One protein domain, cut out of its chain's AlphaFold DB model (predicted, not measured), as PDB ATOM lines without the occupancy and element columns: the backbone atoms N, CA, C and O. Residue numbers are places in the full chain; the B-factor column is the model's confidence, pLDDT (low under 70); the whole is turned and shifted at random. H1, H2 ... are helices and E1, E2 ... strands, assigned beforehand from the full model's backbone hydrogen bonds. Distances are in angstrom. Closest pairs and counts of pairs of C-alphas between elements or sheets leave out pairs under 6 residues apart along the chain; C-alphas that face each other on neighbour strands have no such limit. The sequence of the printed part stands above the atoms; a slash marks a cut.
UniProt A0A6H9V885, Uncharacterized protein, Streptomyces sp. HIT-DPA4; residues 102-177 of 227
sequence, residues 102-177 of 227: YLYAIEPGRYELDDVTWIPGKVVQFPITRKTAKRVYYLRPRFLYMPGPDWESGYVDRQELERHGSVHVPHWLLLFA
ATOM      1  N   TYR A 102     160.517 146.475 169.319       96.00
ATOM      2  CA  TYR A 102     159.472 146.237 168.330       96.00
ATOM      3  C   TYR A 102     158.225 145.651 168.983       96.00
ATOM      4  O   TYR A 102     158.307 144.962 169.999       96.00
ATOM      5  N   LEU A 103     157.074 145.961 168.397       95.94
ATOM      6  CA  LEU A 103     155.883 145.125 168.499       95.94
ATOM      7  C   LEU A 103     155.792 144.271 167.242       95.94
ATOM      8  O   LEU A 103     156.320 144.647 166.194       95.94
ATOM      9  N   TYR A 104     155.100 143.148 167.341       94.88
ATOM     10  CA  TYR A 104     154.998 142.187 166.252       94.88
ATOM     11  C   TYR A 104     153.536 141.970 165.881       94.88
ATOM     12  O   TYR A 104     152.679 141.978 166.755       94.88
ATOM     13  N   ALA A 105     153.237 141.765 164.605       92.94
ATOM     14  CA  ALA A 105     151.947 141.242 164.160       92.94
ATOM     15  C   ALA A 105     152.167 140.129 163.142       92.94
ATOM     16  O   ALA A 105     153.247 140.020 162.562       92.94
ATOM     17  N   ILE A 106     151.132 139.334 162.902       91.00
ATOM     18  CA  ILE A 106     151.126 138.350 161.823       91.00
ATOM     19  C   ILE A 106     150.408 138.981 160.634       91.00
ATOM     20  O   ILE A 106     149.227 139.310 160.723       91.00
ATOM     21  N   GLU A 107     151.120 139.143 159.524       87.50
ATOM     22  CA  GLU A 107     150.491 139.327 158.221       87.50
ATOM     23  C   GLU A 107     150.087 137.935 157.725       87.50
ATOM     24  O   GLU A 107     150.973 137.099 157.506       87.50
ATOM     25  N   PRO A 108     148.780 137.629 157.616       85.50
ATOM     26  CA  PRO A 108     148.344 136.313 157.180       85.50
ATOM     27  C   PRO A 108     148.776 136.070 155.733       85.50
ATOM     28  O   PRO A 108     148.858 137.000 154.925       85.50
ATOM     29  N   GLY A 109     149.041 134.804 155.409       85.00
ATOM     30  CA  GLY A 109     149.298 134.417 154.029       85.00
ATOM     31  C   GLY A 109     148.071 134.674 153.158       85.00
ATOM     32  O   GLY A 109     146.934 134.619 153.637       85.00
ATOM     33  N   ARG A 110     148.304 134.976 151.886       85.25
ATOM     34  CA  ARG A 110     147.250 135.284 150.914       85.25
ATOM     35  C   ARG A 110     147.650 134.815 149.527       85.25
ATOM     36  O   ARG A 110     148.836 134.661 149.253       85.25
ATOM     37  N   TYR A 111     146.669 134.644 148.655       77.50
ATOM     38  CA  TYR A 111     146.934 134.542 147.224       77.50
ATOM     39  C   TYR A 111     147.168 135.941 146.639       77.50
ATOM     40  O   TYR A 111     146.609 136.926 147.139       77.50
ATOM     41  N   GLU A 112     148.029 136.040 145.630       79.19
ATOM     42  CA  GLU A 112     148.095 137.223 144.771       79.19
ATOM     43  C   GLU A 112     146.828 137.358 143.918       79.19
ATOM     44  O   GLU A 112     145.968 136.482 143.898       79.19
ATOM     45  N   LEU A 113     146.709 138.487 143.211       76.06
ATOM     46  CA  LEU A 113     145.590 138.793 142.311       76.06
ATOM     47  C   LEU A 113     145.394 137.748 141.197       76.06
ATOM     48  O   LEU A 113     144.344 137.736 140.564       76.06
ATOM     49  N   ASP A 114     146.398 136.906 140.946       75.19
ATOM     50  CA  ASP A 114     146.343 135.804 139.988       75.19
ATOM     51  C   ASP A 114     145.630 134.548 140.529       75.19
ATOM     52  O   ASP A 114     145.394 133.621 139.760       75.19
ATOM     53  N   ASP A 115     145.282 134.506 141.824       70.00
ATOM     54  CA  ASP A 115     144.697 133.362 142.548       70.00
ATOM     55  C   ASP A 115     145.518 132.053 142.490       70.00
ATOM     56  O   ASP A 115     145.059 130.981 142.910       70.00
ATOM     57  N   VAL A 116     146.758 132.125 142.008       70.12
ATOM     58  CA  VAL A 116     147.647 130.971 141.819       70.12
ATOM     59  C   VAL A 116     148.839 131.070 142.762       70.12
ATOM     60  O   VAL A 116     149.203 130.078 143.401       70.12
ATOM     61  N   THR A 117     149.391 132.268 142.933       77.06
ATOM     62  CA  THR A 117     150.603 132.483 143.718       77.06
ATOM     63  C   THR A 117     150.260 132.687 145.192       77.06
ATOM     64  O   THR A 117     149.713 133.712 145.592       77.06
ATOM     65  N   TRP A 118     150.584 131.703 146.037       80.50
ATOM     66  CA  TRP A 118     150.449 131.823 147.492       80.50
ATOM     67  C   TRP A 118     151.645 132.561 148.098       80.50
ATOM     68  O   TRP A 118     152.774 132.068 148.077       80.50
ATOM     69  N   ILE A 119     151.382 133.704 148.726       82.44
ATOM     70  CA  ILE A 119     152.342 134.423 149.557       82.44
ATOM     71  C   ILE A 119     152.231 133.882 150.989       82.44
ATOM     72  O   ILE A 119     151.170 134.017 151.612       82.44
ATOM     73  N   PRO A 120     153.303 133.296 151.555       85.19
ATOM     74  CA  PRO A 120     153.290 132.857 152.941       85.19
ATOM     75  C   PRO A 120     153.130 134.052 153.883       85.19
ATOM     76  O   PRO A 120     153.676 135.133 153.654       85.19
ATOM     77  N   GLY A 121     152.394 133.836 154.974       87.06
ATOM     78  CA  GLY A 121     152.297 134.830 156.035       87.06
ATOM     79  C   GLY A 121     153.671 135.121 156.635       87.06
ATOM     80  O   GLY A 121     154.566 134.274 156.609       87.06
ATOM     81  N   LYS A 122     153.838 136.318 157.192       90.19
ATOM     82  CA  LYS A 122     155.095 136.748 157.818       90.19
ATOM     83  C   LYS A 122     154.839 137.513 159.107       90.19
ATOM     84  O   LYS A 122     153.779 138.106 159.296       90.19
ATOM     85  N   VAL A 123     155.839 137.531 159.981       92.00
ATOM     86  CA  VAL A 123     155.833 138.418 161.144       92.00
ATOM     87  C   VAL A 123     156.273 139.809 160.696       92.00
ATOM     88  O   VAL A 123     157.366 139.981 160.160       92.00
ATOM     89  N   VAL A 124     155.423 140.805 160.928       91.06
ATOM     90  CA  VAL A 124     155.706 142.216 160.649       91.06
ATOM     91  C   VAL A 124     156.123 142.905 161.939       91.06
ATOM     92  O   VAL A 124     155.510 142.708 162.988       91.06
ATOM     93  N   GLN A 125     157.171 143.720 161.853       93.12
ATOM     94  CA  GLN A 125     157.723 144.457 162.982       93.12
ATOM     95  C   GLN A 125     157.266 145.917 162.960       93.12
ATOM     96  O   GLN A 125     157.318 146.587 161.929       93.12
ATOM     97  N   PHE A 126     156.877 146.428 164.123       92.50
ATOM     98  CA  PHE A 126     156.437 147.804 164.325       92.50
ATOM     99  C   PHE A 126     157.379 148.491 165.315       92.50
ATOM    100  O   PHE A 126     157.394 148.121 166.494       92.50
ATOM    101  N   PRO A 127     158.190 149.469 164.878       93.62
ATOM    102  CA  PRO A 127     159.202 150.072 165.734       93.62
ATOM    103  C   PRO A 127     158.557 150.874 166.866       93.62
ATOM    104  O   PRO A 127     157.697 151.733 166.648       93.62
ATOM    105  N   ILE A 128     159.004 150.613 168.093       94.56
ATOM    106  CA  ILE A 128     158.586 151.331 169.294       94.56
ATOM    107  C   ILE A 128     159.371 152.639 169.379       94.56
ATOM    108  O   ILE A 128     160.599 152.648 169.461       94.56
ATOM    109  N   THR A 129     158.646 153.753 169.417       92.62
ATOM    110  CA  THR A 129     159.231 155.097 169.531       92.62
ATOM    111  C   THR A 129     159.394 155.531 170.978       92.62
ATOM    112  O   THR A 129     160.339 156.243 171.307       92.62
ATOM    113  N   ARG A 130     158.474 155.123 171.863       93.31
ATOM    114  CA  ARG A 130     158.519 155.465 173.290       93.31
ATOM    115  C   ARG A 130     157.706 154.489 174.132       93.31
ATOM    116  O   ARG A 130     156.583 154.147 173.772       93.31
ATOM    117  N   LYS A 131     158.204 154.152 175.322       96.06
ATOM    118  CA  LYS A 131     157.441 153.456 176.372       96.06
ATOM    119  C   LYS A 131     157.188 154.405 177.544       96.06
ATOM    120  O   LYS A 131     158.069 155.166 177.930       96.06
ATOM    121  N   THR A 132     155.983 154.392 178.097       96.00
ATOM    122  CA  THR A 132     155.635 155.075 179.353       96.00
ATOM    123  C   THR A 132     155.136 154.047 180.367       96.00
ATOM    124  O   THR A 132     155.106 152.855 180.072       96.00
ATOM    125  N   ALA A 133     154.743 154.479 181.568       95.31
ATOM    126  CA  ALA A 133     154.145 153.579 182.557       95.31
ATOM    127  C   ALA A 133     152.810 152.968 182.085       95.31
ATOM    128  O   ALA A 133     152.489 151.850 182.459       95.31
ATOM    129  N   LYS A 134     152.040 153.689 181.253       96.00
ATOM    130  CA  LYS A 134     150.701 153.259 180.804       96.00
ATOM    131  C   LYS A 134     150.634 152.848 179.336       96.00
ATOM    132  O   LYS A 134     149.693 152.177 178.944       96.00
ATOM    133  N   ARG A 135     151.561 153.310 178.489       97.50
ATOM    134  CA  ARG A 135     151.428 153.183 177.031       97.50
ATOM    135  C   ARG A 135     152.731 152.808 176.352       97.50
ATOM    136  O   ARG A 135     153.791 153.329 176.704       97.50
ATOM    137  N   VAL A 136     152.623 152.000 175.306       96.19
ATOM    138  CA  VAL A 136     153.691 151.771 174.327       96.19
ATOM    139  C   VAL A 136     153.301 152.481 173.038       96.19
ATOM    140  O   VAL A 136     152.252 152.198 172.470       96.19
ATOM    141  N   TYR A 137     154.125 153.429 172.600       94.38
ATOM    142  CA  TYR A 137     153.956 154.164 171.350       94.38
ATOM    143  C   TYR A 137     154.816 153.523 170.266       94.38
ATOM    144  O   TYR A 137     155.997 153.258 170.491       94.38
ATOM    145  N   TYR A 138     154.242 153.311 169.088       93.62
ATOM    146  CA  TYR A 138     154.901 152.649 167.964       93.62
ATOM    147  C   TYR A 138     154.530 153.325 166.645       93.62
ATOM    148  O   TYR A 138     153.586 154.116 166.595       93.62
ATOM    149  N   LEU A 139     155.286 153.042 165.589       91.12
ATOM    150  CA  LEU A 139     154.932 153.443 164.229       91.12
ATOM    151  C   LEU A 139     154.376 152.249 163.466       91.12
ATOM    152  O   LEU A 139     154.861 151.128 163.609       91.12
ATOM    153  N   ARG A 140     153.372 152.507 162.636       88.81
ATOM    154  CA  ARG A 140     152.796 151.533 161.708       88.81
ATOM    155  C   ARG A 140     152.624 152.157 160.330       88.81
ATOM    156  O   ARG A 140     152.361 153.355 160.271       88.81
ATOM    157  N   PRO A 141     152.740 151.393 159.238       84.31
ATOM    158  CA  PRO A 141     152.327 151.885 157.936       84.31
ATOM    159  C   PRO A 141     150.837 152.234 157.982       84.31
ATOM    160  O   PRO A 141     150.041 151.531 158.614       84.31
ATOM    161  N   ARG A 142     150.457 153.321 157.309       77.38
ATOM    162  CA  ARG A 142     149.052 153.721 157.158       77.38
ATOM    163  C   ARG A 142     148.206 152.621 156.514       77.38
ATOM    164  O   ARG A 142     147.056 152.415 156.891       77.38
ATOM    165  N   PHE A 143     148.807 151.888 155.580       74.81
ATOM    166  CA  PHE A 143     148.214 150.744 154.903       74.81
ATOM    167  C   PHE A 143     149.130 149.533 155.078       74.81
ATOM    168  O   PHE A 143     150.239 149.519 154.560       74.81
ATOM    169  N   LEU A 144     148.675 148.500 155.794       68.25
ATOM    170  CA  LEU A 144     149.481 147.289 156.024       68.25
ATOM    171  C   LEU A 144     149.913 146.591 154.731       68.25
ATOM    172  O   LEU A 144     150.999 146.029 154.680       68.25
ATOM    173  N   TYR A 145     149.074 146.654 153.699       66.75
ATOM    174  CA  TYR A 145     149.284 145.953 152.431       66.75
ATOM    175  C   TYR A 145     149.939 146.819 151.347       66.75
ATOM    176  O   TYR A 145     150.202 146.325 150.256       66.75
ATOM    177  N   MET A 146     150.215 148.097 151.631       60.97
ATOM    178  CA  MET A 146     150.929 148.987 150.716       60.97
ATOM    179  C   MET A 146     152.150 149.564 151.431       60.97
ATOM    180  O   MET A 146     151.994 150.475 152.250       60.97
ATOM    181  N   PRO A 147     153.366 149.068 151.141       55.12
ATOM    182  CA  PRO A 147     154.573 149.702 151.640       55.12
ATOM    183  C   PRO A 147     154.653 151.114 151.049       55.12
ATOM    184  O   PRO A 147     154.856 151.301 149.853       55.12
ATOM    185  N   GLY A 148     154.448 152.111 151.901       63.03
ATOM    186  CA  GLY A 148     154.594 153.523 151.578       63.03
ATOM    187  C   GLY A 148     155.430 154.227 152.646       63.03
ATOM    188  O   GLY A 148     155.564 153.710 153.758       63.03
ATOM    189  N   PRO A 149     155.979 155.417 152.351       64.50
ATOM    190  CA  PRO A 149     156.738 156.211 153.325       64.50
ATOM    191  C   PRO A 149     155.859 156.744 154.471       64.50
ATOM    192  O   PRO A 149     156.357 157.321 155.439       64.50
ATOM    193  N   ASP A 150     154.544 156.556 154.367       78.25
ATOM    194  CA  ASP A 150     153.558 157.058 155.304       78.25
ATOM    195  C   ASP A 150     153.412 156.140 156.512       78.25
ATOM    196  O   ASP A 150     152.587 155.222 156.568       78.25
ATOM    197  N   TRP A 151     154.214 156.445 157.521       82.62
ATOM    198  CA  TRP A 151     154.066 155.901 158.857       82.62
ATOM    199  C   TRP A 151     153.135 156.768 159.699       82.62
ATOM    200  O   TRP A 151     153.227 157.996 159.707       82.62
ATOM    201  N   GLU A 152     152.289 156.108 160.474       85.75
ATOM    202  CA  GLU A 152     151.414 156.703 161.468       85.75
ATOM    203  C   GLU A 152     151.828 156.266 162.873       85.75
ATOM    204  O   GLU A 152     152.248 155.132 163.110       85.75
ATOM    205  N   SER A 153     151.678 157.172 163.838       88.19
ATOM    206  CA  SER A 153     151.896 156.846 165.247       88.19
ATOM    207  C   SER A 153     150.678 156.141 165.841       88.19
ATOM    208  O   SER A 153     149.580 156.694 165.860       88.19
ATOM    209  N   GLY A 154     150.893 154.948 166.386       90.56
ATOM    210  CA  GLY A 154     149.938 154.205 167.200       90.56
ATOM    211  C   GLY A 154     150.349 154.169 168.672       90.56
ATOM    212  O   GLY A 154     151.478 154.507 169.041       90.56
ATOM    213  N   TYR A 155     149.425 153.747 169.533       94.94
ATOM    214  CA  TYR A 155     149.752 153.350 170.898       94.94
ATOM    215  C   TYR A 155     148.898 152.167 171.348       94.94
ATOM    216  O   TYR A 155     147.791 151.977 170.848       94.94
ATOM    217  N   VAL A 156     149.423 151.399 172.296       95.81
ATOM    218  CA  VAL A 156     148.703 150.341 173.019       95.81
ATOM    219  C   VAL A 156     148.839 150.542 174.520       95.81
ATOM    220  O   VAL A 156     149.761 151.235 174.974       95.81
ATOM    221  N   ASP A 157     147.914 149.961 175.281       96.69
ATOM    222  CA  ASP A 157     148.049 149.870 176.731       96.69
ATOM    223  C   ASP A 157     149.217 148.943 177.079       96.69
ATOM    224  O   ASP A 157     149.354 147.841 176.548       96.69
ATOM    225  N   ARG A 158     150.113 149.432 177.936       96.81
ATOM    226  CA  ARG A 158     151.312 148.690 178.315       96.81
ATOM    227  C   ARG A 158     150.995 147.541 179.266       96.81
ATOM    228  O   ARG A 158     151.587 146.479 179.126       96.81
ATOM    229  N   GLN A 159     150.106 147.766 180.227       96.50
ATOM    230  CA  GLN A 159     149.802 146.787 181.265       96.50
ATOM    231  C   GLN A 159     149.041 145.605 180.674       96.50
ATOM    232  O   GLN A 159     149.325 144.462 181.017       96.50
ATOM    233  N   GLU A 160     148.123 145.872 179.744       96.25
ATOM    234  CA  GLU A 160     147.416 144.826 179.005       96.25
ATOM    235  C   GLU A 160     148.388 143.976 178.175       96.25
ATOM    236  O   GLU A 160     148.398 142.751 178.297       96.25
ATOM    237  N   LEU A 161     149.269 144.632 177.411       96.38
ATOM    238  CA  LEU A 161     150.274 143.954 176.595       96.38
ATOM    239  C   LEU A 161     151.242 143.108 177.439       96.38
ATOM    240  O   LEU A 161     151.570 141.992 177.053       96.38
ATOM    241  N   GLU A 162     151.709 143.621 178.579       95.56
ATOM    242  CA  GLU A 162     152.610 142.885 179.480       95.56
ATOM    243  C   GLU A 162     151.899 141.713 180.171       95.56
ATOM    244  O   GLU A 162     152.503 140.660 180.362       95.56
ATOM    245  N   ARG A 163     150.612 141.864 180.510       97.12
ATOM    246  CA  ARG A 163     149.820 140.817 181.166       97.12
ATOM    247  C   ARG A 163     149.483 139.661 180.229       97.12
ATOM    248  O   ARG A 163     149.524 138.511 180.654       97.12
ATOM    249  N   HIS A 164     149.093 139.963 178.995       96.81
ATOM    250  CA  HIS A 164     148.578 138.967 178.051       96.81
ATOM    251  C   HIS A 164     149.604 138.543 176.995       96.81
ATOM    252  O   HIS A 164     149.378 137.577 176.273       96.81
ATOM    253  N   GLY A 165     150.719 139.267 176.870       95.62
ATOM    254  CA  GLY A 165     151.698 139.088 175.795       95.62
ATOM    255  C   GLY A 165     151.227 139.627 174.440       95.62
ATOM    256  O   GLY A 165     152.040 139.762 173.521       95.62
ATOM    257  N   SER A 166     149.942 139.971 174.314       95.62
ATOM    258  CA  SER A 166     149.333 140.532 173.116       95.62
ATOM    259  C   SER A 166     148.191 141.503 173.439       95.62
ATOM    260  O   SER A 166     147.672 141.529 174.552       95.62
ATOM    261  N   VAL A 167     147.826 142.339 172.466       96.12
ATOM    262  CA  VAL A 167     146.744 143.325 172.581       96.12
ATOM    263  C   VAL A 167     146.070 143.550 171.230       96.12
ATOM    264  O   VAL A 167     146.735 143.675 170.195       96.12
ATOM    265  N   HIS A 168     144.741 143.617 171.233       92.50
ATOM    266  CA  HIS A 168     143.970 143.942 170.037       92.50
ATOM    267  C   HIS A 168     143.999 145.444 169.762       92.50
ATOM    268  O   HIS A 168     143.781 146.263 170.655       92.50
ATOM    269  N   VAL A 169     144.215 145.820 168.502       88.56
ATOM    270  CA  VAL A 169     144.100 147.211 168.056       88.56
ATOM    271  C   VAL A 169     143.000 147.361 167.001       88.56
ATOM    272  O   VAL A 169     142.674 146.399 166.299       88.56
ATOM    273  N   PRO A 170     142.407 148.564 166.860       79.00
ATOM    274  CA  PRO A 170     141.390 148.817 165.843       79.00
ATOM    275  C   PRO A 170     141.888 148.433 164.445       79.00
ATOM    276  O   PRO A 170     143.050 148.691 164.130       79.00
ATOM    277  N   HIS A 171     140.985 147.941 163.589       70.06
ATOM    278  CA  HIS A 171     141.274 147.390 162.250       70.06
ATOM    279  C   HIS A 171     141.905 145.986 162.269       70.06
ATOM    280  O   HIS A 171     142.649 145.623 161.363       70.06
ATOM    281  N   TRP A 172     141.527 145.187 163.276       59.66
ATOM    282  CA  TRP A 172     141.698 143.724 163.328       59.66
ATOM    283  C   TRP A 172     143.140 143.216 163.443       59.66
ATOM    284  O   TRP A 172     143.411 142.051 163.173       59.66
ATOM    285  N   LEU A 173     144.068 144.058 163.899       81.75
ATOM    286  CA  LEU A 173     145.437 143.636 164.183       81.75
ATOM    287  C   LEU A 173     145.570 143.169 165.635       81.75
ATOM    288  O   LEU A 173     145.165 143.867 166.567       81.75
ATOM    289  N   LEU A 174     146.199 142.013 165.818       92.75
ATOM    290  CA  LEU A 174     146.718 141.568 167.104       92.75
ATOM    291  C   LEU A 174     148.209 141.911 167.158       92.75
ATOM    292  O   LEU A 174     148.969 141.494 166.280       92.75
ATOM    293  N   LEU A 175     148.612 142.698 168.156       94.81
ATOM    294  CA  LEU A 175     150.010 143.048 168.386       94.81
ATOM    295  C   LEU A 175     150.577 142.218 169.528       94.81
ATOM    296  O   LEU A 175     149.944 142.110 170.571       94.81
ATOM    297  N   PHE A 176     151.779 141.691 169.348       96.69
ATOM    298  CA  PHE A 176     152.491 140.846 170.297       96.69
ATOM    299  C   PHE A 176     153.735 141.560 170.830       96.69
ATOM    300  O   PHE A 176     154.396 142.317 170.111       96.69
ATOM    301  N   ALA A 177     154.064 141.297 172.095       96.31
ATOM    302  CA  ALA A 177     155.272 141.810 172.740       96.31
ATOM    303  C   ALA A 177     156.549 141.096 172.261       96.31
ATOM    304  O   ALA A 177     157.627 141.684 172.288       96.31
TER     305      ALA A 177
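What this domain is: This is residues 102 to 177 of the 227 residues of an uncharacterized protein of Streptomyces sp. HIT-DPA4 (UniProt A0A6H9V885). A small, strongly twisted and curled sheet of four strands, E1 to E4, bends like part of a barrel, and the small hairpin E5 and E6 packs on it beside E1, so that the ring is only loosely and partly closed. The short helix H1 sits at one end, and at the other end residues 112 to 117, in the link from E1 to E2, stick out. The printed part has 76 residues, with the named elements E1, E2, E3, E4, H1, E5 and E6 along the chain, and its class is mostly strand. Both sheets, E1 - E2 - E3 - E4 and E5 - E6, are antiparallel. The whole is elongated, spanning 47 by 27 by 18 A, and only just loose, close to compact, with a radius of gyration of the C-alphas of 13.9 A.

Where its parts are: Find C-alpha 102 at (159.472, 146.237, 168.330); from there E1 runs over residues 102 to 107, 15.2 A long. E2, residues 122 to 131, is 25.1 A long and bends by 53 degrees at residue 128. E3, residues 135 to 141, is 19.2 A long, and E4, residues 151 to 157, is 19.8 A long. Look next at C-alpha 158, at (151.312, 148.690, 178.315), where H1 begins; it ends at residue 164. E5 holds residues 166 to 169, and E6, residues 173 to 176, ends at C-alpha 176, at (152.491, 140.846, 170.297).

How they stand to each other: The four strands E1 to E4 form a meander, each strand the antiparallel neighbour of the one before, with E1 and E4 as edge strands. In the hairpin E1 and E2, N 103 and O 126 are 2.9 A apart, within hydrogen-bond range. E2 pairs with E1 over residues 122 to 127 and with E3 over residues 128 to 131; there N 137 and O 130 are 2.8 A apart. In the hairpin E3 and E4, look at N 138 and O 154, 3.0 A apart. In the hairpin E5 and E6, N 167 and O 175 are 2.9 A apart. The closest C-alphas of E1 and E6 are those of Tyr 104 and Phe 176, 4.9 A apart; those of E4 and E5 are Val 156 and Val 167, 7.3 A apart. E2 and E6 are near each other, while E1 and E5 are apart. H1 only grazes the four-stranded sheet, with its residues 158 to 161; its closest C-alphas to E5 are Leu 161 and Val 167, 5.4 A apart. In H1 every O i to N i+4 pair is within hydrogen-bond range.

The domain as a whole: The C-alphas farthest apart are those of Val 116 and Ala 133, 47.0 A. The printed part has no cut. The link from E1 to E2, residues 108 to 121, is long, and in it residues 110 to 111 pair antiparallel with residues 118 to 119. The mean pLDDT of the printed part is 86.8; residues 144 to 149 and residue 172 are under 70.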